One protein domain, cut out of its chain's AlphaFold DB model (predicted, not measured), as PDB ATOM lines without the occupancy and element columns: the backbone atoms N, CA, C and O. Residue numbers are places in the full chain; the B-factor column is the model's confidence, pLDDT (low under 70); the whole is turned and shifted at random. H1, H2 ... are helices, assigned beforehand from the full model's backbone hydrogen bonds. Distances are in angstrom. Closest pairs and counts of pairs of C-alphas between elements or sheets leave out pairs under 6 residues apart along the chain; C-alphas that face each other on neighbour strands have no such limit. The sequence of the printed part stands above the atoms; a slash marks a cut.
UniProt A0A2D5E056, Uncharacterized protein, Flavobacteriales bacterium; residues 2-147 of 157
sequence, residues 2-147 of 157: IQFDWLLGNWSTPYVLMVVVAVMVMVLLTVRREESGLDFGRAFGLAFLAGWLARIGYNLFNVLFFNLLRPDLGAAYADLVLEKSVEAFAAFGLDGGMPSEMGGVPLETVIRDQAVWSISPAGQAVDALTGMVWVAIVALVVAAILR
ATOM      1  N   ILE A   2     235.546 179.951 202.602       44.41
ATOM      2  CA  ILE A   2     235.041 180.238 203.971       44.41
ATOM      3  C   ILE A   2     233.668 179.612 204.342       44.41
ATOM      4  O   ILE A   2     233.375 179.416 205.515       44.41
ATOM      5  N   GLN A   3     232.802 179.270 203.378       52.38
ATOM      6  CA  GLN A   3     231.482 178.696 203.687       52.38
ATOM      7  C   GLN A   3     231.517 177.199 204.043       52.38
ATOM      8  O   GLN A   3     230.653 176.753 204.788       52.38
ATOM      9  N   PHE A   4     232.487 176.425 203.545       53.41
ATOM     10  CA  PHE A   4     232.540 174.979 203.802       53.41
ATOM     11  C   PHE A   4     233.110 174.650 205.187       53.41
ATOM     12  O   PHE A   4     232.599 173.755 205.851       53.41
ATOM     13  N   ASP A   5     234.082 175.426 205.663       43.62
ATOM     14  CA  ASP A   5     234.712 175.216 206.973       43.62
ATOM     15  C   ASP A   5     233.716 175.467 208.123       43.62
ATOM     16  O   ASP A   5     233.670 174.726 209.105       43.62
ATOM     17  N   TRP A   6     232.814 176.444 207.954       46.97
ATOM     18  CA  TRP A   6     231.713 176.687 208.894       46.97
ATOM     19  C   TRP A   6     230.684 175.542 208.915       46.97
ATOM     20  O   TRP A   6     230.212 175.155 209.986       46.97
ATOM     21  N   LEU A   7     230.375 174.966 207.744       49.50
ATOM     22  CA  LEU A   7     229.457 173.827 207.589       49.50
ATOM     23  C   LEU A   7     230.024 172.511 208.135       49.50
ATOM     24  O   LEU A   7     229.262 171.597 208.428       49.50
ATOM     25  N   LEU A   8     231.343 172.386 208.250       53.25
ATOM     26  CA  LEU A   8     231.989 171.181 208.763       53.25
ATOM     27  C   LEU A   8     232.285 171.294 210.272       53.25
ATOM     28  O   LEU A   8     232.183 170.297 210.986       53.25
ATOM     29  N   GLY A   9     232.584 172.499 210.776       49.62
ATOM     30  CA  GLY A   9     233.081 172.707 212.142       49.62
ATOM     31  C   GLY A   9     232.003 172.930 213.208       49.62
ATOM     32  O   GLY A   9     232.187 172.520 214.347       49.62
ATOM     33  N   ASN A  10     230.867 173.551 212.860       49.62
ATOM     34  CA  ASN A  10     229.800 173.901 213.821       49.62
ATOM     35  C   ASN A  10     228.527 173.043 213.695       49.62
ATOM     36  O   ASN A  10     227.552 173.258 214.417       49.62
ATOM     37  N   TRP A  11     228.494 172.108 212.743       49.53
ATOM     38  CA  TRP A  11     227.247 171.500 212.261       49.53
ATOM     39  C   TRP A  11     227.098 170.003 212.549       49.53
ATOM     40  O   TRP A  11     225.973 169.517 212.635       49.53
ATOM     41  N   SER A  12     228.183 169.246 212.714       59.25
ATOM     42  CA  SER A  12     228.112 167.783 212.568       59.25
ATOM     43  C   SER A  12     227.355 167.054 213.687       59.25
ATOM     44  O   SER A  12     226.666 166.076 213.407       59.25
ATOM     45  N   THR A  13     227.407 167.514 214.940       63.41
ATOM     46  CA  THR A  13     226.844 166.738 216.065       63.41
ATOM     47  C   THR A  13     225.416 167.150 216.463       63.41
ATOM     48  O   THR A  13     224.526 166.292 216.439       63.41
ATOM     49  N   PRO A  14     225.120 168.425 216.795       69.56
ATOM     50  CA  PRO A  14     223.784 168.802 217.267       69.56
ATOM     51  C   PRO A  14     222.726 168.809 216.153       69.56
ATOM     52  O   PRO A  14     221.581 168.438 216.405       69.56
ATOM     53  N   TYR A  15     223.080 169.170 214.913       76.12
ATOM     54  CA  TYR A  15     222.107 169.179 213.813       76.12
ATOM     55  C   TYR A  15     221.733 167.773 213.365       76.12
ATOM     56  O   TYR A  15     220.559 167.515 213.119       76.12
ATOM     57  N   VAL A  16     222.694 166.844 213.316       79.12
ATOM     58  CA  VAL A  16     222.396 165.441 212.998       79.12
ATOM     59  C   VAL A  16     221.456 164.854 214.046       79.12
ATOM     60  O   VAL A  16     220.485 164.192 213.686       79.12
ATOM     61  N   LEU A  17     221.667 165.168 215.330       81.69
ATOM     62  CA  LEU A  17     220.734 164.787 216.387       81.69
ATOM     63  C   LEU A  17     219.340 165.395 216.166       81.69
ATOM     64  O   LEU A  17     218.349 164.670 216.250       81.69
ATOM     65  N   MET A  18     219.246 166.691 215.848       87.94
ATOM     66  CA  MET A  18     217.958 167.340 215.572       87.94
ATOM     67  C   MET A  18     217.230 166.708 214.386       87.94
ATOM     68  O   MET A  18     216.029 166.471 214.478       87.94
ATOM     69  N   VAL A  19     217.935 166.396 213.296       89.44
ATOM     70  CA  VAL A  19     217.352 165.732 212.121       89.44
ATOM     71  C   VAL A  19     216.854 164.338 212.485       89.44
ATOM     72  O   VAL A  19     215.720 163.997 212.160       89.44
ATOM     73  N   VAL A  20     217.656 163.549 213.206       90.69
ATOM     74  CA  VAL A  20     217.259 162.210 213.664       90.69
ATOM     75  C   VAL A  20     215.991 162.292 214.517       90.69
ATOM     76  O   VAL A  20     215.018 161.602 214.222       90.69
ATOM     77  N   VAL A  21     215.955 163.178 215.517       92.38
ATOM     78  CA  VAL A  21     214.773 163.379 216.374       92.38
ATOM     79  C   VAL A  21     213.569 163.855 215.560       92.38
ATOM     80  O   VAL A  21     212.471 163.332 215.736       92.38
ATOM     81  N   ALA A  22     213.753 164.808 214.645       93.75
ATOM     82  CA  ALA A  22     212.678 165.319 213.799       93.75
ATOM     83  C   ALA A  22     212.061 164.213 212.934       93.75
ATOM     84  O   ALA A  22     210.837 164.120 212.850       93.75
ATOM     85  N   VAL A  23     212.885 163.334 212.353       94.94
ATOM     86  CA  VAL A  23     212.415 162.175 211.579       94.94
ATOM     87  C   VAL A  23     211.631 161.206 212.466       94.94
ATOM     88  O   VAL A  23     210.537 160.792 212.082       94.94
ATOM     89  N   MET A  24     212.121 160.894 213.673       94.88
ATOM     90  CA  MET A  24     211.385 160.051 214.629       94.88
ATOM     91  C   MET A  24     210.001 160.632 214.946       94.88
ATOM     92  O   MET A  24     208.988 159.937 214.859       94.88
ATOM     93  N   VAL A  25     209.955 161.922 215.292       93.69
ATOM     94  CA  VAL A  25     208.721 162.638 215.632       93.69
ATOM     95  C   VAL A  25     207.769 162.667 214.440       93.69
ATOM     96  O   VAL A  25     206.588 162.362 214.597       93.69
ATOM     97  N   MET A  26     208.266 162.984 213.243       94.19
ATOM     98  CA  MET A  26     207.469 163.038 212.017       94.19
ATOM     99  C   MET A  26     206.809 161.690 211.711       94.19
ATOM    100  O   MET A  26     205.612 161.653 211.417       94.19
ATOM    101  N   VAL A  27     207.555 160.587 211.824       93.50
ATOM    102  CA  VAL A  27     207.017 159.235 211.615       93.50
ATOM    103  C   VAL A  27     205.911 158.936 212.625       93.50
ATOM    104  O   VAL A  27     204.819 158.532 212.228       93.50
ATOM    105  N   LEU A  28     206.136 159.207 213.916       90.56
ATOM    106  CA  LEU A  28     205.112 158.959 214.935       90.56
ATOM    107  C   LEU A  28     203.870 159.834 214.758       90.56
ATOM    108  O   LEU A  28     202.757 159.341 214.915       90.56
ATOM    109  N   LEU A  29     204.024 161.115 214.418       89.56
ATOM    110  CA  LEU A  29     202.889 162.006 214.168       89.56
ATOM    111  C   LEU A  29     202.081 161.585 212.937       89.56
ATOM    112  O   LEU A  29     200.861 161.727 212.945       89.56
ATOM    113  N   THR A  30     202.743 161.060 211.905       89.81
ATOM    114  CA  THR A  30     202.077 160.557 210.696       89.81
ATOM    115  C   THR A  30     201.250 159.316 211.021       89.81
ATOM    116  O   THR A  30     200.044 159.315 210.792       89.81
ATOM    117  N   VAL A  31     201.847 158.322 211.686       87.50
ATOM    118  CA  VAL A  31     201.132 157.096 212.084       87.50
ATOM    119  C   VAL A  31     199.992 157.402 213.061       87.50
ATOM    120  O   VAL A  31     198.903 156.857 212.930       87.50
ATOM    121  N   ARG A  32     200.170 158.348 213.993       83.75
ATOM    122  CA  ARG A  32     199.101 158.798 214.909       83.75
ATOM    123  C   ARG A  32     197.928 159.510 214.234       83.75
ATOM    124  O   ARG A  32     196.893 159.676 214.876       83.75
ATOM    125  N   ARG A  33     198.104 160.039 213.020       80.25
ATOM    126  CA  ARG A  33     196.997 160.620 212.243       80.25
ATOM    127  C   ARG A  33     196.184 159.537 211.548       80.25
ATOM    128  O   ARG A  33     194.987 159.721 211.366       80.25
ATOM    129  N   GLU A  34     196.834 158.442 211.178       83.81
ATOM    130  CA  GLU A  34     196.215 157.300 210.504       83.81
ATOM    131  C   GLU A  34     195.588 156.311 211.500       83.81
ATOM    132  O   GLU A  34     194.595 155.661 211.180       83.81
ATOM    133  N   GLU A  35     196.115 156.236 212.726       80.25
ATOM    134  CA  GLU A  35     195.666 155.316 213.774       80.25
ATOM    135  C   GLU A  35     195.099 156.053 215.002       80.25
ATOM    136  O   GLU A  35     195.667 157.034 215.486       80.25
ATOM    137  N   SER A  36     193.988 155.557 215.561       68.69
ATOM    138  CA  SER A  36     193.316 156.161 216.726       68.69
ATOM    139  C   SER A  36     194.091 156.013 218.045       68.69
ATOM    140  O   SER A  36     193.868 156.785 218.978       68.69
ATOM    141  N   GLY A  37     195.046 155.080 218.118       75.25
ATOM    142  CA  GLY A  37     195.893 154.845 219.286       75.25
ATOM    143  C   GLY A  37     197.236 154.229 218.903       75.25
ATOM    144  O   GLY A  37     197.337 153.469 217.946       75.25
ATOM    145  N   LEU A  38     198.273 154.563 219.669       82.50
ATOM    146  CA  LEU A  38     199.640 154.098 219.477       82.50
ATOM    147  C   LEU A  38     200.209 153.643 220.826       82.50
ATOM    148  O   LEU A  38     200.570 154.476 221.668       82.50
ATOM    149  N   ASP A  39     200.279 152.326 221.016       88.31
ATOM    150  CA  ASP A  39     200.901 151.724 222.195       88.31
ATOM    151  C   ASP A  39     202.411 152.014 222.245       88.31
ATOM    152  O   ASP A  39     203.069 152.201 221.215       88.31
ATOM    153  N   PHE A  40     202.971 152.041 223.456       88.69
ATOM    154  CA  PHE A  40     204.360 152.414 223.701       88.69
ATOM    155  C   PHE A  40     205.350 151.526 222.942       88.69
ATOM    156  O   PHE A  40     206.279 152.054 222.335       88.69
ATOM    157  N   GLY A  41     205.152 150.203 222.923       88.81
ATOM    158  CA  GLY A  41     206.076 149.292 222.239       88.81
ATOM    159  C   GLY A  41     206.153 149.560 220.734       88.81
ATOM    160  O   GLY A  41     207.237 149.586 220.150       88.81
ATOM    161  N   ARG A  42     205.003 149.853 220.116       91.50
ATOM    162  CA  ARG A  42     204.920 150.200 218.693       91.50
ATOM    163  C   ARG A  42     205.487 151.593 218.416       91.50
ATOM    164  O   ARG A  42     206.230 151.756 217.452       91.50
ATOM    165  N   ALA A  43     205.200 152.568 219.279       92.19
ATOM    166  CA  ALA A  43     205.780 153.909 219.205       92.19
ATOM    167  C   ALA A  43     207.310 153.873 219.299       92.19
ATOM    168  O   ALA A  43     208.001 154.504 218.502       92.19
ATOM    169  N   PHE A  44     207.845 153.087 220.231       94.94
ATOM    170  CA  PHE A  44     209.279 152.887 220.379       94.94
ATOM    171  C   PHE A  44     209.883 152.226 219.145       94.94
ATOM    172  O   PHE A  44     210.840 152.762 218.597       94.94
ATOM    173  N   GLY A  45     209.314 151.115 218.667       95.00
ATOM    174  CA  GLY A  45     209.835 150.411 217.494       95.00
ATOM    175  C   GLY A  45     209.877 151.293 216.244       95.00
ATOM    176  O   GLY A  45     210.887 151.317 215.542       95.00
ATOM    177  N   LEU A  46     208.817 152.070 215.999       95.00
ATOM    178  CA  LEU A  46     208.748 153.002 214.870       95.00
ATOM    179  C   LEU A  46     209.747 154.154 215.009       95.00
ATOM    180  O   LEU A  46     210.456 154.451 214.050       95.00
ATOM    181  N   ALA A  47     209.842 154.778 216.188       94.88
ATOM    182  CA  ALA A  47     210.815 155.841 216.434       94.88
ATOM    183  C   ALA A  47     212.254 155.320 216.314       94.88
ATOM    184  O   ALA A  47     213.083 155.936 215.650       94.88
ATOM    185  N   PHE A  48     212.545 154.160 216.897       96.50
ATOM    186  CA  PHE A  48     213.860 153.536 216.829       96.50
ATOM    187  C   PHE A  48     214.263 153.241 215.384       96.50
ATOM    188  O   PHE A  48     215.331 153.674 214.952       96.50
ATOM    189  N   LEU A  49     213.395 152.573 214.617       95.56
ATOM    190  CA  LEU A  49     213.665 152.246 213.218       95.56
ATOM    191  C   LEU A  49     213.854 153.514 212.376       95.56
ATOM    192  O   LEU A  49     214.810 153.604 211.611       95.56
ATOM    193  N   ALA A  50     212.977 154.508 212.542       95.19
ATOM    194  CA  ALA A  50     213.053 155.772 211.816       95.19
ATOM    195  C   ALA A  50     214.371 156.509 212.093       95.19
ATOM    196  O   ALA A  50     215.058 156.935 211.163       95.19
ATOM    197  N   GLY A  51     214.757 156.617 213.365       94.19
ATOM    198  CA  GLY A  51     216.009 157.257 213.748       94.19
ATOM    199  C   GLY A  51     217.242 156.482 213.296       94.19
ATOM    200  O   GLY A  51     218.218 157.084 212.852       94.19
ATOM    201  N   TRP A  52     217.193 155.152 213.358       93.94
ATOM    202  CA  TRP A  52     218.294 154.308 212.911       93.94
ATOM    203  C   TRP A  52     218.491 154.389 211.395       93.94
ATOM    204  O   TRP A  52     219.619 154.557 210.937       93.94
ATOM    205  N   LEU A  53     217.409 154.383 210.611       94.00
ATOM    206  CA  LEU A  53     217.473 154.583 209.160       94.00
ATOM    207  C   LEU A  53     217.982 155.981 208.791       94.00
ATOM    208  O   LEU A  53     218.809 156.104 207.889       94.00
ATOM    209  N   ALA A  54     217.553 157.023 209.509       92.44
ATOM    210  CA  ALA A  54     218.086 158.370 209.323       92.44
ATOM    211  C   ALA A  54     219.601 158.417 209.591       92.44
ATOM    212  O   ALA A  54     220.349 159.024 208.821       92.44
ATOM    213  N   ARG A  55     220.070 157.721 210.637       89.94
ATOM    214  CA  ARG A  55     221.501 157.609 210.943       89.94
ATOM    215  C   ARG A  55     222.255 156.836 209.863       89.94
ATOM    216  O   ARG A  55     223.274 157.325 209.397       89.94
ATOM    217  N   ILE A  56     221.743 155.697 209.397       91.75
ATOM    218  CA  ILE A  56     222.351 154.951 208.282       91.75
ATOM    219  C   ILE A  56     222.455 155.830 207.030       91.75
ATOM    220  O   ILE A  56     223.489 155.815 206.366       91.75
ATOM    221  N   GLY A  57     221.425 156.626 206.725       91.25
ATOM    222  CA  GLY A  57     221.453 157.575 205.612       91.25
ATOM    223  C   GLY A  57     222.573 158.610 205.744       91.25
ATOM    224  O   GLY A  57     223.294 158.858 204.778       91.25
ATOM    225  N   TYR A  58     222.770 159.160 206.946       87.88
ATOM    226  CA  TYR A  58     223.890 160.057 207.249       87.88
ATOM    227  C   TYR A  58     225.252 159.365 207.084       87.88
ATOM    228  O   TYR A  58     226.137 159.897 206.415       87.88
ATOM    229  N   ASN A  59     225.412 158.158 207.629       89.38
ATOM    230  CA  ASN A  59     226.668 157.414 207.534       89.38
ATOM    231  C   ASN A  59     226.992 157.066 206.073       89.38
ATOM    232  O   ASN A  59     228.122 157.246 205.624       89.38
ATOM    233  N   LEU A  60     225.989 156.646 205.297       90.94
ATOM    234  CA  LEU A  60     226.140 156.372 203.870       90.94
ATOM    235  C   LEU A  60     226.521 157.635 203.093       90.94
ATOM    236  O   LEU A  60     227.418 157.582 202.254       90.94
ATOM    237  N   PHE A  61     225.888 158.772 203.393       89.62
ATOM    238  CA  PHE A  61     226.260 160.057 202.807       89.62
ATOM    239  C   PHE A  61     227.729 160.392 203.087       89.62
ATOM    240  O   PHE A  61     228.449 160.722 202.150       89.62
ATOM    241  N   ASN A  62     228.198 160.239 204.327       87.62
ATOM    242  CA  ASN A  62     229.597 160.497 204.678       87.62
ATOM    243  C   ASN A  62     230.564 159.573 203.940       87.62
ATOM    244  O   ASN A  62     231.565 160.046 203.403       87.62
ATOM    245  N   VAL A  63     230.256 158.274 203.866       89.69
ATOM    246  CA  VAL A  63     231.076 157.318 203.112       89.69
ATOM    247  C   VAL A  63     231.163 157.741 201.647       89.69
ATOM    248  O   VAL A  63     232.264 157.844 201.110       89.69
ATOM    249  N   LEU A  64     230.031 158.044 201.009       90.44
ATOM    250  CA  LEU A  64     229.999 158.489 199.615       90.44
ATOM    251  C   LEU A  64     230.748 159.815 199.422       90.44
ATOM    252  O   LEU A  64     231.527 159.964 198.481       90.44
ATOM    253  N   PHE A  65     230.549 160.773 200.321       88.44
ATOM    254  CA  PHE A  65     231.140 162.096 200.215       88.44
ATOM    255  C   PHE A  65     232.666 162.046 200.343       88.44
ATOM    256  O   PHE A  65     233.364 162.487 199.432       88.44
ATOM    257  N   PHE A  66     233.180 161.445 201.417       87.25
ATOM    258  CA  PHE A  66     234.613 161.436 201.716       87.25
ATOM    259  C   PHE A  66     235.407 160.347 200.987       87.25
ATOM    260  O   PHE A  66     236.626 160.441 200.950       87.25
ATOM    261  N   ASN A  67     234.771 159.331 200.391       86.62
ATOM    262  CA  ASN A  67     235.503 158.291 199.651       86.62
ATOM    263  C   ASN A  67     235.330 158.390 198.129       86.62
ATOM    264  O   ASN A  67     236.231 157.980 197.404       86.62
ATOM    265  N   LEU A  68     234.204 158.916 197.629       87.44
ATOM    266  CA  LEU A  68     233.916 158.955 196.186       87.44
ATOM    267  C   LEU A  68     233.865 160.373 195.612       87.44
ATOM    268  O   LEU A  68     234.388 160.598 194.526       87.44
ATOM    269  N   LEU A  69     233.228 161.326 196.300       89.12
ATOM    270  CA  LEU A  69     232.983 162.663 195.734       89.12
ATOM    271  C   LEU A  69     234.124 163.655 195.993       89.12
ATOM    272  O   LEU A  69     234.441 164.472 195.124       89.12
ATOM    273  N   ARG A  70     234.683 163.625 197.205       88.56
ATOM    274  CA  ARG A  70     235.678 164.576 197.713       88.56
ATOM    275  C   ARG A  70     236.678 163.904 198.671       88.56
ATOM    276  O   ARG A  70     236.723 164.244 199.855       88.56
ATOM    277  N   PRO A  71     237.487 162.944 198.187       86.62
ATOM    278  CA  PRO A  71     238.513 162.300 199.013       86.62
ATOM    279  C   PRO A  71     239.614 163.265 199.472       86.62
ATOM    280  O   PRO A  71     240.240 163.056 200.507       86.62
ATOM    281  N   ASP A  72     239.810 164.360 198.742       87.56
ATOM    282  CA  ASP A  72     240.738 165.443 199.059       87.56
ATOM    283  C   ASP A  72     240.381 166.202 200.349       87.56
ATOM    284  O   ASP A  72     241.263 166.767 200.993       87.56
ATOM    285  N   LEU A  73     239.113 166.176 200.774       85.88
ATOM    286  CA  LEU A  73     238.651 166.895 201.966       85.88
ATOM    287  C   LEU A  73     238.868 166.127 203.277       85.88
ATOM    288  O   LEU A  73     238.635 166.691 204.342       85.88
ATOM    289  N   GLY A  74     239.318 164.868 203.235       83.69
ATOM    290  CA  GLY A  74     239.529 164.067 204.447       83.69
ATOM    291  C   GLY A  74     240.574 164.669 205.395       83.69
ATOM    292  O   GLY A  74     240.354 164.720 206.603       83.69
ATOM    293  N   ALA A  75     241.679 165.187 204.847       84.75
ATOM    294  CA  ALA A  75     242.717 165.855 205.636       84.75
ATOM    295  C   ALA A  75     242.208 167.170 206.251       84.75
ATOM    296  O   ALA A  75     242.361 167.385 207.450       84.75
ATOM    297  N   ALA A  76     241.511 167.989 205.455       86.75
ATOM    298  CA  ALA A  76     240.905 169.234 205.925       86.75
ATOM    299  C   ALA A  76     239.851 168.987 207.021       86.75
ATOM    300  O   ALA A  76     239.767 169.742 207.985       86.75
ATOM    301  N   TYR A  77     239.079 167.902 206.912       83.94
ATOM    302  CA  TYR A  77     238.145 167.483 207.956       83.94
ATOM    303  C   TYR A  77     238.869 167.102 209.256       83.94
ATOM    304  O   TYR A  77     238.447 167.525 210.328       83.94
ATOM    305  N   ALA A  78     239.967 166.343 209.180       85.31
ATOM    306  CA  ALA A  78     240.752 165.979 210.359       85.31
ATOM    307  C   ALA A  78     241.385 167.201 211.048       85.31
ATOM    308  O   ALA A  78     241.345 167.293 212.276       85.31
ATOM    309  N   ASP A  79     241.908 168.154 210.273       86.38
ATOM    310  CA  ASP A  79     242.426 169.426 210.793       86.38
ATOM    311  C   ASP A  79     241.329 170.225 211.509       86.38
ATOM    312  O   ASP A  79     241.532 170.725 212.615       86.38
ATOM    313  N   LEU A  80     240.135 170.278 210.919       85.06
ATOM    314  CA  LEU A  80     239.000 170.985 211.495       85.06
ATOM    315  C   LEU A  80     238.484 170.329 212.781       85.06
ATOM    316  O   LEU A  80     238.145 171.024 213.738       85.06
ATOM    317  N   VAL A  81     238.430 168.994 212.836       84.12
ATOM    318  CA  VAL A  81     238.070 168.268 214.065       84.12
ATOM    319  C   VAL A  81     239.079 168.564 215.173       84.12
ATOM    320  O   VAL A  81     238.679 168.750 216.325       84.12
ATOM    321  N   LEU A  82     240.369 168.651 214.839       85.00
ATOM    322  CA  LEU A  82     241.408 169.020 215.793       85.00
ATOM    323  C   LEU A  82     241.204 170.446 216.318       85.00
ATOM    324  O   LEU A  82     241.149 170.633 217.533       85.00
ATOM    325  N   GLU A  83     241.021 171.423 215.429       84.62
ATOM    326  CA  GLU A  83     240.760 172.824 215.788       84.62
ATOM    327  C   GLU A  83     239.541 172.947 216.713       84.62
ATOM    328  O   GLU A  83     239.623 173.546 217.786       84.62
ATOM    329  N   LYS A  84     238.429 172.291 216.364       82.06
ATOM    330  CA  LYS A  84     237.204 172.306 217.177       82.06
ATOM    331  C   LYS A  84     237.365 171.595 218.512       82.06
ATOM    332  O   LYS A  84     236.758 172.009 219.498       82.06
ATOM    333  N   SER A  85     238.195 170.558 218.567       79.94
ATOM    334  CA  SER A  85     238.541 169.911 219.831       79.94
ATOM    335  C   SER A  85     239.320 170.880 220.723       79.94
ATOM    336  O   SER A  85     238.935 171.058 221.875       79.94
ATOM    337  N   VAL A  86     240.346 171.569 220.200       81.31
ATOM    338  CA  VAL A  86     241.114 172.590 220.948       81.31
ATOM    339  C   VAL A  86     240.191 173.697 221.468       81.31
ATOM    340  O   VAL A  86     240.248 174.030 222.652       81.31
ATOM    341  N   GLU A  87     239.312 174.231 220.614       80.69
ATOM    342  CA  GLU A  87     238.322 175.245 221.002       80.69
ATOM    343  C   GLU A  87     237.402 174.748 222.127       80.69
ATOM    344  O   GLU A  87     237.147 175.478 223.086       80.69
ATOM    345  N   ALA A  88     236.924 173.502 222.043       76.94
ATOM    346  CA  ALA A  88     236.089 172.908 223.080       76.94
ATOM    347  C   ALA A  88     236.847 172.775 224.409       76.94
ATOM    348  O   ALA A  88     236.308 173.146 225.451       76.94
ATOM    349  N   PHE A  89     238.101 172.309 224.389       75.94
ATOM    350  CA  PHE A  89     238.946 172.230 225.586       75.94
ATOM    351  C   PHE A  89     239.133 173.605 226.242       75.94
ATOM    352  O   PHE A  89     238.957 173.730 227.456       75.94
ATOM    353  N   ALA A  90     239.393 174.645 225.446       77.19
ATOM    354  CA  ALA A  90     239.478 176.017 225.940       77.19
ATOM    355  C   ALA A  90     238.146 176.497 226.554       77.19
ATOM    356  O   ALA A  90     238.135 177.094 227.628       77.19
ATOM    357  N   ALA A  91     237.005 176.177 225.933       76.00
ATOM    358  CA  ALA A  91     235.682 176.559 226.437       76.00
ATOM    359  C   ALA A  91     235.317 175.913 227.790       76.00
ATOM    360  O   ALA A  91     234.510 176.469 228.535       76.00
ATOM    361  N   PHE A  92     235.919 174.771 228.137       73.31
ATOM    362  CA  PHE A  92     235.746 174.112 229.438       73.31
ATOM    363  C   PHE A  92     236.693 174.640 230.536       73.31
ATOM    364  O   PHE A  92     236.747 174.057 231.620       73.31
ATOM    365  N   GLY A  93     237.415 175.742 230.298       64.88
ATOM    366  CA  GLY A  93     238.306 176.364 231.288       64.88
ATOM    367  C   GLY A  93     239.608 175.592 231.512       64.88
ATOM    368  O   GLY A  93     240.276 175.768 232.532       64.88
ATOM    369  N   LEU A  94     239.976 174.718 230.571       69.06
ATOM    370  CA  LEU A  94     241.286 174.074 230.530       69.06
ATOM    371  C   LEU A  94     242.261 175.019 229.818       69.06
ATOM    372  O   LEU A  94     242.757 174.731 228.732       69.06
ATOM    373  N   ASP A  95     242.536 176.166 230.446       57.03
ATOM    374  CA  ASP A  95     243.391 177.246 229.915       57.03
ATOM    375  C   ASP A  95     244.853 176.811 229.660       57.03
ATOM    376  O   ASP A  95     245.635 177.545 229.061       57.03
ATOM    377  N   GLY A  96     245.231 175.595 230.076       56.00
ATOM    378  CA  GLY A  96     246.501 174.943 229.733       56.00
ATOM    379  C   GLY A  96     246.537 174.299 228.340       56.00
ATOM    380  O   GLY A  96     247.566 173.738 227.971       56.00
ATOM    381  N   GLY A  97     245.443 174.375 227.577       61.59
ATOM    382  CA  GLY A  97     245.307 173.733 226.274       61.59
ATOM    383  C   GLY A  97     244.999 172.238 226.373       61.59
ATOM    384  O   GLY A  97     244.842 171.665 227.453       61.59
ATOM    385  N   MET A  98     244.881 171.596 225.211       66.62
ATOM    386  CA  MET A  98     244.782 170.142 225.130       66.62
ATOM    387  C   MET A  98     246.008 169.493 225.795       66.62
ATOM    388  O   MET A  98     247.115 170.002 225.608       66.62
ATOM    389  N   PRO A  99     245.865 168.366 226.523       69.81
ATOM    390  CA  PRO A  99     247.021 167.592 226.970       69.81
ATOM    391  C   PRO A  99     247.970 167.332 225.796       69.81
ATOM    392  O   PRO A  99     247.524 166.911 224.733       69.81
ATOM    393  N   SER A 100     249.271 167.572 225.970       74.19
ATOM    394  CA  SER A 100     250.237 167.397 224.878       74.19
ATOM    395  C   SER A 100     250.315 165.942 224.411       74.19
ATOM    396  O   SER A 100     250.522 165.678 223.229       74.19
ATOM    397  N   GLU A 101     250.102 164.993 225.327       75.81
ATOM    398  CA  GLU A 101     250.173 163.563 225.055       75.81
ATOM    399  C   GLU A 101     249.128 162.767 225.845       75.81
ATOM    400  O   GLU A 101     248.767 163.111 226.973       75.81
ATOM    401  N   MET A 102     248.689 161.649 225.268       73.19
ATOM    402  CA  MET A 102     247.873 160.632 225.927       73.19
ATOM    403  C   MET A 102     248.513 159.264 225.683       73.19
ATOM    404  O   MET A 102     248.661 158.832 224.543       73.19
ATOM    405  N   GLY A 103     248.944 158.584 226.751       71.38
ATOM    406  CA  GLY A 103     249.615 157.283 226.631       71.38
ATOM    407  C   GLY A 103     250.978 157.329 225.920       71.38
ATOM    408  O   GLY A 103     251.379 156.328 225.335       71.38
ATOM    409  N   GLY A 104     251.676 158.474 225.956       79.44
ATOM    410  CA  GLY A 104     252.973 158.680 225.291       79.44
ATOM    411  C   GLY A 104     252.881 158.984 223.792       79.44
ATOM    412  O   GLY A 104     253.891 158.933 223.094       79.44
ATOM    413  N   VAL A 105     251.677 159.263 223.285       81.12
ATOM    414  CA  VAL A 105     251.424 159.661 221.895       81.12
ATOM    415  C   VAL A 105     250.886 161.094 221.881       81.12
ATOM    416  O   VAL A 105     250.026 161.399 222.716       81.12
ATOM    417  N   PRO A 106     251.330 161.965 220.953       85.44
ATOM    418  CA  PRO A 106     250.787 163.312 220.818       85.44
ATOM    419  C   PRO A 106     249.265 163.288 220.657       85.44
ATOM    420  O   PRO A 106     248.719 162.575 219.813       85.44
ATOM    421  N   LEU A 107     248.548 164.068 221.463       81.62
ATOM    422  CA  LEU A 107     247.083 164.033 221.437       81.62
ATOM    423  C   LEU A 107     246.522 164.511 220.087       81.62
ATOM    424  O   LEU A 107     245.506 164.004 219.616       81.62
ATOM    425  N   GLU A 108     247.237 165.414 219.416       84.19
ATOM    426  CA  GLU A 108     246.905 165.869 218.065       84.19
ATOM    427  C   GLU A 108     246.869 164.719 217.054       84.19
ATOM    428  O   GLU A 108     245.955 164.652 216.229       84.19
ATOM    429  N   THR A 109     247.834 163.794 217.123       84.94
ATOM    430  CA  THR A 109     247.870 162.642 216.213       84.94
ATOM    431  C   THR A 109     246.734 161.681 216.520       84.94
ATOM    432  O   THR A 109     246.073 161.218 215.598       84.94
ATOM    433  N   VAL A 110     246.423 161.467 217.803       85.00
ATOM    434  CA  VAL A 110     245.290 160.623 218.216       85.00
ATOM    435  C   VAL A 110     243.969 161.169 217.669       85.00
ATOM    436  O   VAL A 110     243.173 160.415 217.113       85.00
ATOM    437  N   ILE A 111     243.742 162.482 217.773       83.88
ATOM    438  CA  ILE A 111     242.505 163.116 217.297       83.88
ATOM    439  C   ILE A 111     242.414 163.086 215.772       83.88
ATOM    440  O   ILE A 111     241.352 162.766 215.236       83.88
ATOM    441  N   ARG A 112     243.512 163.376 215.064       86.19
ATOM    442  CA  ARG A 112     243.553 163.298 213.596       86.19
ATOM    443  C   ARG A 112     243.278 161.878 213.110       86.19
ATOM    444  O   ARG A 112     242.421 161.696 212.248       86.19
ATOM    445  N   ASP A 113     243.941 160.881 213.689       88.06
ATOM    446  CA  ASP A 113     243.760 159.476 213.317       88.06
ATOM    447  C   ASP A 113     242.331 159.013 213.597       88.06
ATOM    448  O   ASP A 113     241.712 158.342 212.767       88.06
ATOM    449  N   GLN A 114     241.758 159.430 214.727       85.81
ATOM    450  CA  GLN A 114     240.366 159.150 215.054       85.81
ATOM    451  C   GLN A 114     239.399 159.840 214.081       85.81
ATOM    452  O   GLN A 114     238.410 159.227 213.674       85.81
ATOM    453  N   ALA A 115     239.675 161.078 213.669       85.50
ATOM    454  CA  ALA A 115     238.865 161.798 212.691       85.50
ATOM    455  C   ALA A 115     238.902 161.108 211.318       85.50
ATOM    456  O   ALA A 115     237.843 160.859 210.737       85.50
ATOM    457  N   VAL A 116     240.086 160.715 210.840       87.31
ATOM    458  CA  VAL A 116     240.255 159.957 209.588       87.31
ATOM    459  C   VAL A 116     239.565 158.595 209.676       87.31
ATOM    460  O   VAL A 116     238.840 158.199 208.760       87.31
ATOM    461  N   TRP A 117     239.722 157.886 210.795       88.12
ATOM    462  CA  TRP A 117     239.027 156.624 211.021       88.12
ATOM    463  C   TRP A 117     237.510 156.809 211.006       88.12
ATOM    464  O   TRP A 117     236.811 156.018 210.373       88.12
ATOM    465  N   SER A 118     236.994 157.870 211.633       84.69
ATOM    466  CA  SER A 118     235.556 158.126 211.742       84.69
ATOM    467  C   SER A 118     234.869 158.283 210.385       84.69
ATOM    468  O   SER A 118     233.727 157.864 210.249       84.69
ATOM    469  N   ILE A 119     235.550 158.820 209.365       86.00
ATOM    470  CA  ILE A 119     235.004 158.988 208.003       86.00
ATOM    471  C   ILE A 119     235.258 157.778 207.091       86.00
ATOM    472  O   ILE A 119     234.706 157.699 205.991       86.00
ATOM    473  N   SER A 120     236.073 156.820 207.538       88.88
ATOM    474  CA  SER A 120     236.320 155.586 206.795       88.88
ATOM    475  C   SER A 120     235.064 154.701 206.748       88.88
ATOM    476  O   SER A 120     234.244 154.742 207.670       88.88
ATOM    477  N   PRO A 121     234.909 153.836 205.729       88.88
ATOM    478  CA  PRO A 121     233.780 152.908 205.660       88.88
ATOM    479  C   PRO A 121     233.656 152.009 206.900       88.88
ATOM    480  O   PRO A 121     232.554 151.774 207.390       88.88
ATOM    481  N   ALA A 122     234.788 151.538 207.434       90.12
ATOM    482  CA  ALA A 122     234.815 150.708 208.636       90.12
ATOM    483  C   ALA A 122     234.408 151.503 209.886       90.12
ATOM    484  O   ALA A 122     233.585 151.032 210.670       90.12
ATOM    485  N   GLY A 123     234.927 152.723 210.047       87.62
ATOM    486  CA  GLY A 123     234.552 153.602 211.153       87.62
ATOM    487  C   GLY A 123     233.072 153.978 211.126       87.62
ATOM    488  O   GLY A 123     232.407 153.889 212.153       87.62
ATOM    489  N   GLN A 124     232.524 154.291 209.950       89.75
ATOM    490  CA  GLN A 124     231.099 154.584 209.764       89.75
ATOM    491  C   GLN A 124     230.205 153.368 210.056       89.75
ATOM    492  O   GLN A 124     229.106 153.532 210.584       89.75
ATOM    493  N   ALA A 125     230.663 152.148 209.757       89.62
ATOM    494  CA  ALA A 125     229.941 150.927 210.117       89.62
ATOM    495  C   ALA A 125     229.924 150.699 211.638       89.62
ATOM    496  O   ALA A 125     228.875 150.386 212.203       89.62
ATOM    497  N   VAL A 126     231.061 150.899 212.312       89.69
ATOM    498  CA  VAL A 126     231.139 150.813 213.779       89.69
ATOM    499  C   VAL A 126     230.276 151.895 214.429       89.69
ATOM    500  O   VAL A 126     229.507 151.574 215.329       89.69
ATOM    501  N   ASP A 127     230.335 153.137 213.940       87.56
ATOM    502  CA  ASP A 127     229.490 154.248 214.403       87.56
ATOM    503  C   ASP A 127     227.994 153.950 214.230       87.56
ATOM    504  O   ASP A 127     227.198 154.234 215.124       87.56
ATOM    505  N   ALA A 128     227.594 153.322 213.121       87.06
ATOM    506  CA  ALA A 128     226.200 152.945 212.903       87.06
ATOM    507  C   ALA A 128     225.710 151.920 213.938       87.06
ATOM    508  O   ALA A 128     224.562 152.002 214.377       87.06
ATOM    509  N   LEU A 129     226.568 150.971 214.333       88.94
ATOM    510  CA  LEU A 129     226.252 149.937 215.322       88.94
ATOM    511  C   LEU A 129     226.250 150.490 216.750       88.94
ATOM    512  O   LEU A 129     225.303 150.258 217.500       88.94
ATOM    513  N   THR A 130     227.277 151.247 217.135       86.88
ATOM    514  CA  THR A 130     227.352 151.856 218.474       86.88
ATOM    515  C   THR A 130     226.285 152.936 218.645       86.88
ATOM    516  O   THR A 130     225.664 153.042 219.705       86.88
ATOM    517  N   GLY A 131     225.978 153.665 217.570       85.50
ATOM    518  CA  GLY A 131     224.906 154.650 217.503       85.50
ATOM    519  C   GLY A 131     223.514 154.069 217.751       85.50
ATOM    520  O   GLY A 131     222.645 154.804 218.215       85.50
ATOM    521  N   MET A 132     223.289 152.762 217.543       91.06
ATOM    522  CA  MET A 132     221.999 152.116 217.844       91.06
ATOM    523  C   MET A 132     221.610 152.282 219.308       91.06
ATOM    524  O   MET A 132     220.451 152.557 219.606       91.06
ATOM    525  N   VAL A 133     222.570 152.146 220.225       91.38
ATOM    526  CA  VAL A 133     222.308 152.272 221.665       91.38
ATOM    527  C   VAL A 133     221.829 153.686 221.984       91.38
ATOM    528  O   VAL A 133     220.832 153.870 222.678       91.38
ATOM    529  N   TRP A 134     222.496 154.690 221.415       88.88
ATOM    530  CA  TRP A 134     222.115 156.085 221.599       88.88
ATOM    531  C   TRP A 134     220.747 156.402 220.983       88.88
ATOM    532  O   TRP A 134     219.880 156.985 221.636       88.88
ATOM    533  N   VAL A 135     220.516 155.955 219.746       92.19
ATOM    534  CA  VAL A 135     219.231 156.095 219.045       92.19
ATOM    535  C   VAL A 135     218.104 155.428 219.834       92.19
ATOM    536  O   VAL A 135     217.019 155.996 219.917       92.19
ATOM    537  N   ALA A 136     218.348 154.274 220.460       94.75
ATOM    538  CA  ALA A 136     217.370 153.602 221.311       94.75
ATOM    539  C   ALA A 136     216.988 154.452 222.528       94.75
ATOM    540  O   ALA A 136     215.800 154.596 222.811       94.75
ATOM    541  N   ILE A 137     217.956 155.070 223.209       93.88
ATOM    542  CA  ILE A 137     217.684 155.958 224.352       93.88
ATOM    543  C   ILE A 137     216.796 157.132 223.922       93.88
ATOM    544  O   ILE A 137     215.780 157.414 224.558       93.88
ATOM    545  N   VAL A 138     217.139 157.789 222.814       92.94
ATOM    546  CA  VAL A 138     216.352 158.915 222.288       92.94
ATOM    547  C   VAL A 138     214.955 158.453 221.858       92.94
ATOM    548  O   VAL A 138     213.961 159.094 222.196       92.94
ATOM    549  N   ALA A 139     214.856 157.311 221.177       95.00
ATOM    550  CA  ALA A 139     213.586 156.738 220.749       95.00
ATOM    551  C   ALA A 139     212.674 156.385 221.933       95.00
ATOM    552  O   ALA A 139     211.467 156.584 221.829       95.00
ATOM    553  N   LEU A 140     213.222 155.923 223.065       95.94
ATOM    554  CA  LEU A 140     212.449 155.693 224.293       95.94
ATOM    555  C   LEU A 140     211.798 156.987 224.790       95.94
ATOM    556  O   LEU A 140     210.609 156.986 225.112       95.94
ATOM    557  N   VAL A 141     212.548 158.093 224.815       93.69
ATOM    558  CA  VAL A 141     212.029 159.408 225.226       93.69
ATOM    559  C   VAL A 141     210.947 159.884 224.259       93.69
ATOM    560  O   VAL A 141     209.851 160.251 224.684       93.69
ATOM    561  N   VAL A 142     211.217 159.827 222.954       92.38
ATOM    562  CA  VAL A 142     210.265 160.250 221.916       92.38
ATOM    563  C   VAL A 142     208.980 159.418 221.981       92.38
ATOM    564  O   VAL A 142     207.884 159.980 221.958       92.38
ATOM    565  N   ALA A 143     209.089 158.099 222.138       92.00
ATOM    566  CA  ALA A 143     207.945 157.204 222.287       92.00
ATOM    567  C   ALA A 143     207.163 157.457 223.582       92.00
ATOM    568  O   ALA A 143     205.934 157.429 223.567       92.00
ATOM    569  N   ALA A 144     207.843 157.747 224.693       90.94
ATOM    570  CA  ALA A 144     207.191 158.068 225.959       90.94
ATOM    571  C   ALA A 144     206.360 159.359 225.868       90.94
ATOM    572  O   ALA A 144     205.266 159.416 226.430       90.94
ATOM    573  N   ILE A 145     206.856 160.361 225.133       89.25
ATOM    574  CA  ILE A 145     206.171 161.644 224.917       89.25
ATOM    575  C   ILE A 145     205.019 161.495 223.918       89.25
ATOM    576  O   ILE A 145     203.935 162.036 224.128       89.25
ATOM    577  N   LEU A 146     205.247 160.784 222.812       85.81
ATOM    578  CA  LEU A 146     204.313 160.744 221.688       85.81
ATOM    579  C   LEU A 146     203.372 159.542 221.691       85.81
ATOM    580  O   LEU A 146     202.526 159.481 220.798       85.81
ATOM    581  N   ARG A 147     203.447 158.619 222.658       81.25
ATOM    582  CA  ARG A 147     202.439 157.554 222.796       81.25
ATOM    583  C   ARG A 147     201.031 158.150 222.878       81.25
ATOM    584  O   ARG A 147     200.822 159.196 223.495       81.25
TER     585      ARG A 147
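AT A GLANCE: This is residues 2 to 147 of the 157 residues of an uncharacterized protein of Flavobacteriales bacterium (UniProt A0A2D5E056). Three long helices, H2, H3 and H6, make a loose, splayed group, drawn together where the first part of H3, the end of H6 and the middle of H2 meet; at the other end of the model H4 and H5 form a crossed pair. H3 and H6 span most of the way between the two ends, the short H1 packs on H4, and a loop of residues 92 to 106 lies at the far end beyond H4 and H5. The printed part has 146 residues with six named helices, H1 to H6 in order, and no named strand; the class is all helix. It is loose, with a radius of gyration of the C-alphas of 18.5 A, and its C-alphas span 58 by 38 by 31 A, only just elongated.

HOW THE PARTS SIT: H1, residues 2 to 9, touches H4, residues 73 to 91, closest at the C-alphas of Gly 9 and Leu 80, 6.2 A. H1 is apart from H2, residues 14 to 34. H2 and H3, residues 40 to 69, are a helical hairpin at a steep tilt of 43 degrees, with the C-alphas of Met 24 and Ala 47 4.6 A apart. H3 touches H6, residues 121 to 146, at a shallow tilt of 30 degrees, opposite ways, closest at the C-alphas of Phe 44 and Ala 143, 4.9 A. H2 touches H6 with residues 21 to 29 alone, the C-alphas of Val 25 and Val 142 being 6.9 A apart. H4 touches H5, residues 107 to 119, at a steep tilt of 51 degrees, opposite ways; the C-alphas of Ala 78 and Arg 112 are closest, 5.1 A. H3 and H5 only just touch, with 3 pairs of C-alphas within 8 A, closest at Val 63 and Ile 119, 6.5 A. H5 and H6 touch only at the corner, and only just, with 3 such pairs, closest at the C-alphas of Trp 117 and Gly 123, 5.4 A. In H2, H3, H4 and H5 every O i to N i+4 pair is within hydrogen-bond range; in H1 3 of 4 are, in H6 20 of 22.

IN THESE COORDINATES: H1 begins at C-alpha 2, (235.041, 180.238, 203.971). H2 is 30.6 A long, H3 41.3 A, H4 26.5 A and H6 34.4 A. H3 begins at C-alpha 40, (204.360, 152.414, 223.701). H6 has a kink of 37 degrees near residue 134 and ends at C-alpha 146, (204.313, 160.744, 221.688).

THE WHOLE: The two C-alphas farthest apart are those of Ser 36 and Gly 104, 60.3 A. The printed part has no cut. The link from H4 to H5 is long, 15 residues, and in it residues 101 to 102 pair antiparallel with residues 105 to 106. Mean pLDDT of the printed part is 82.9; residues 2 to 14, 36 and 93 to 99 are under 70.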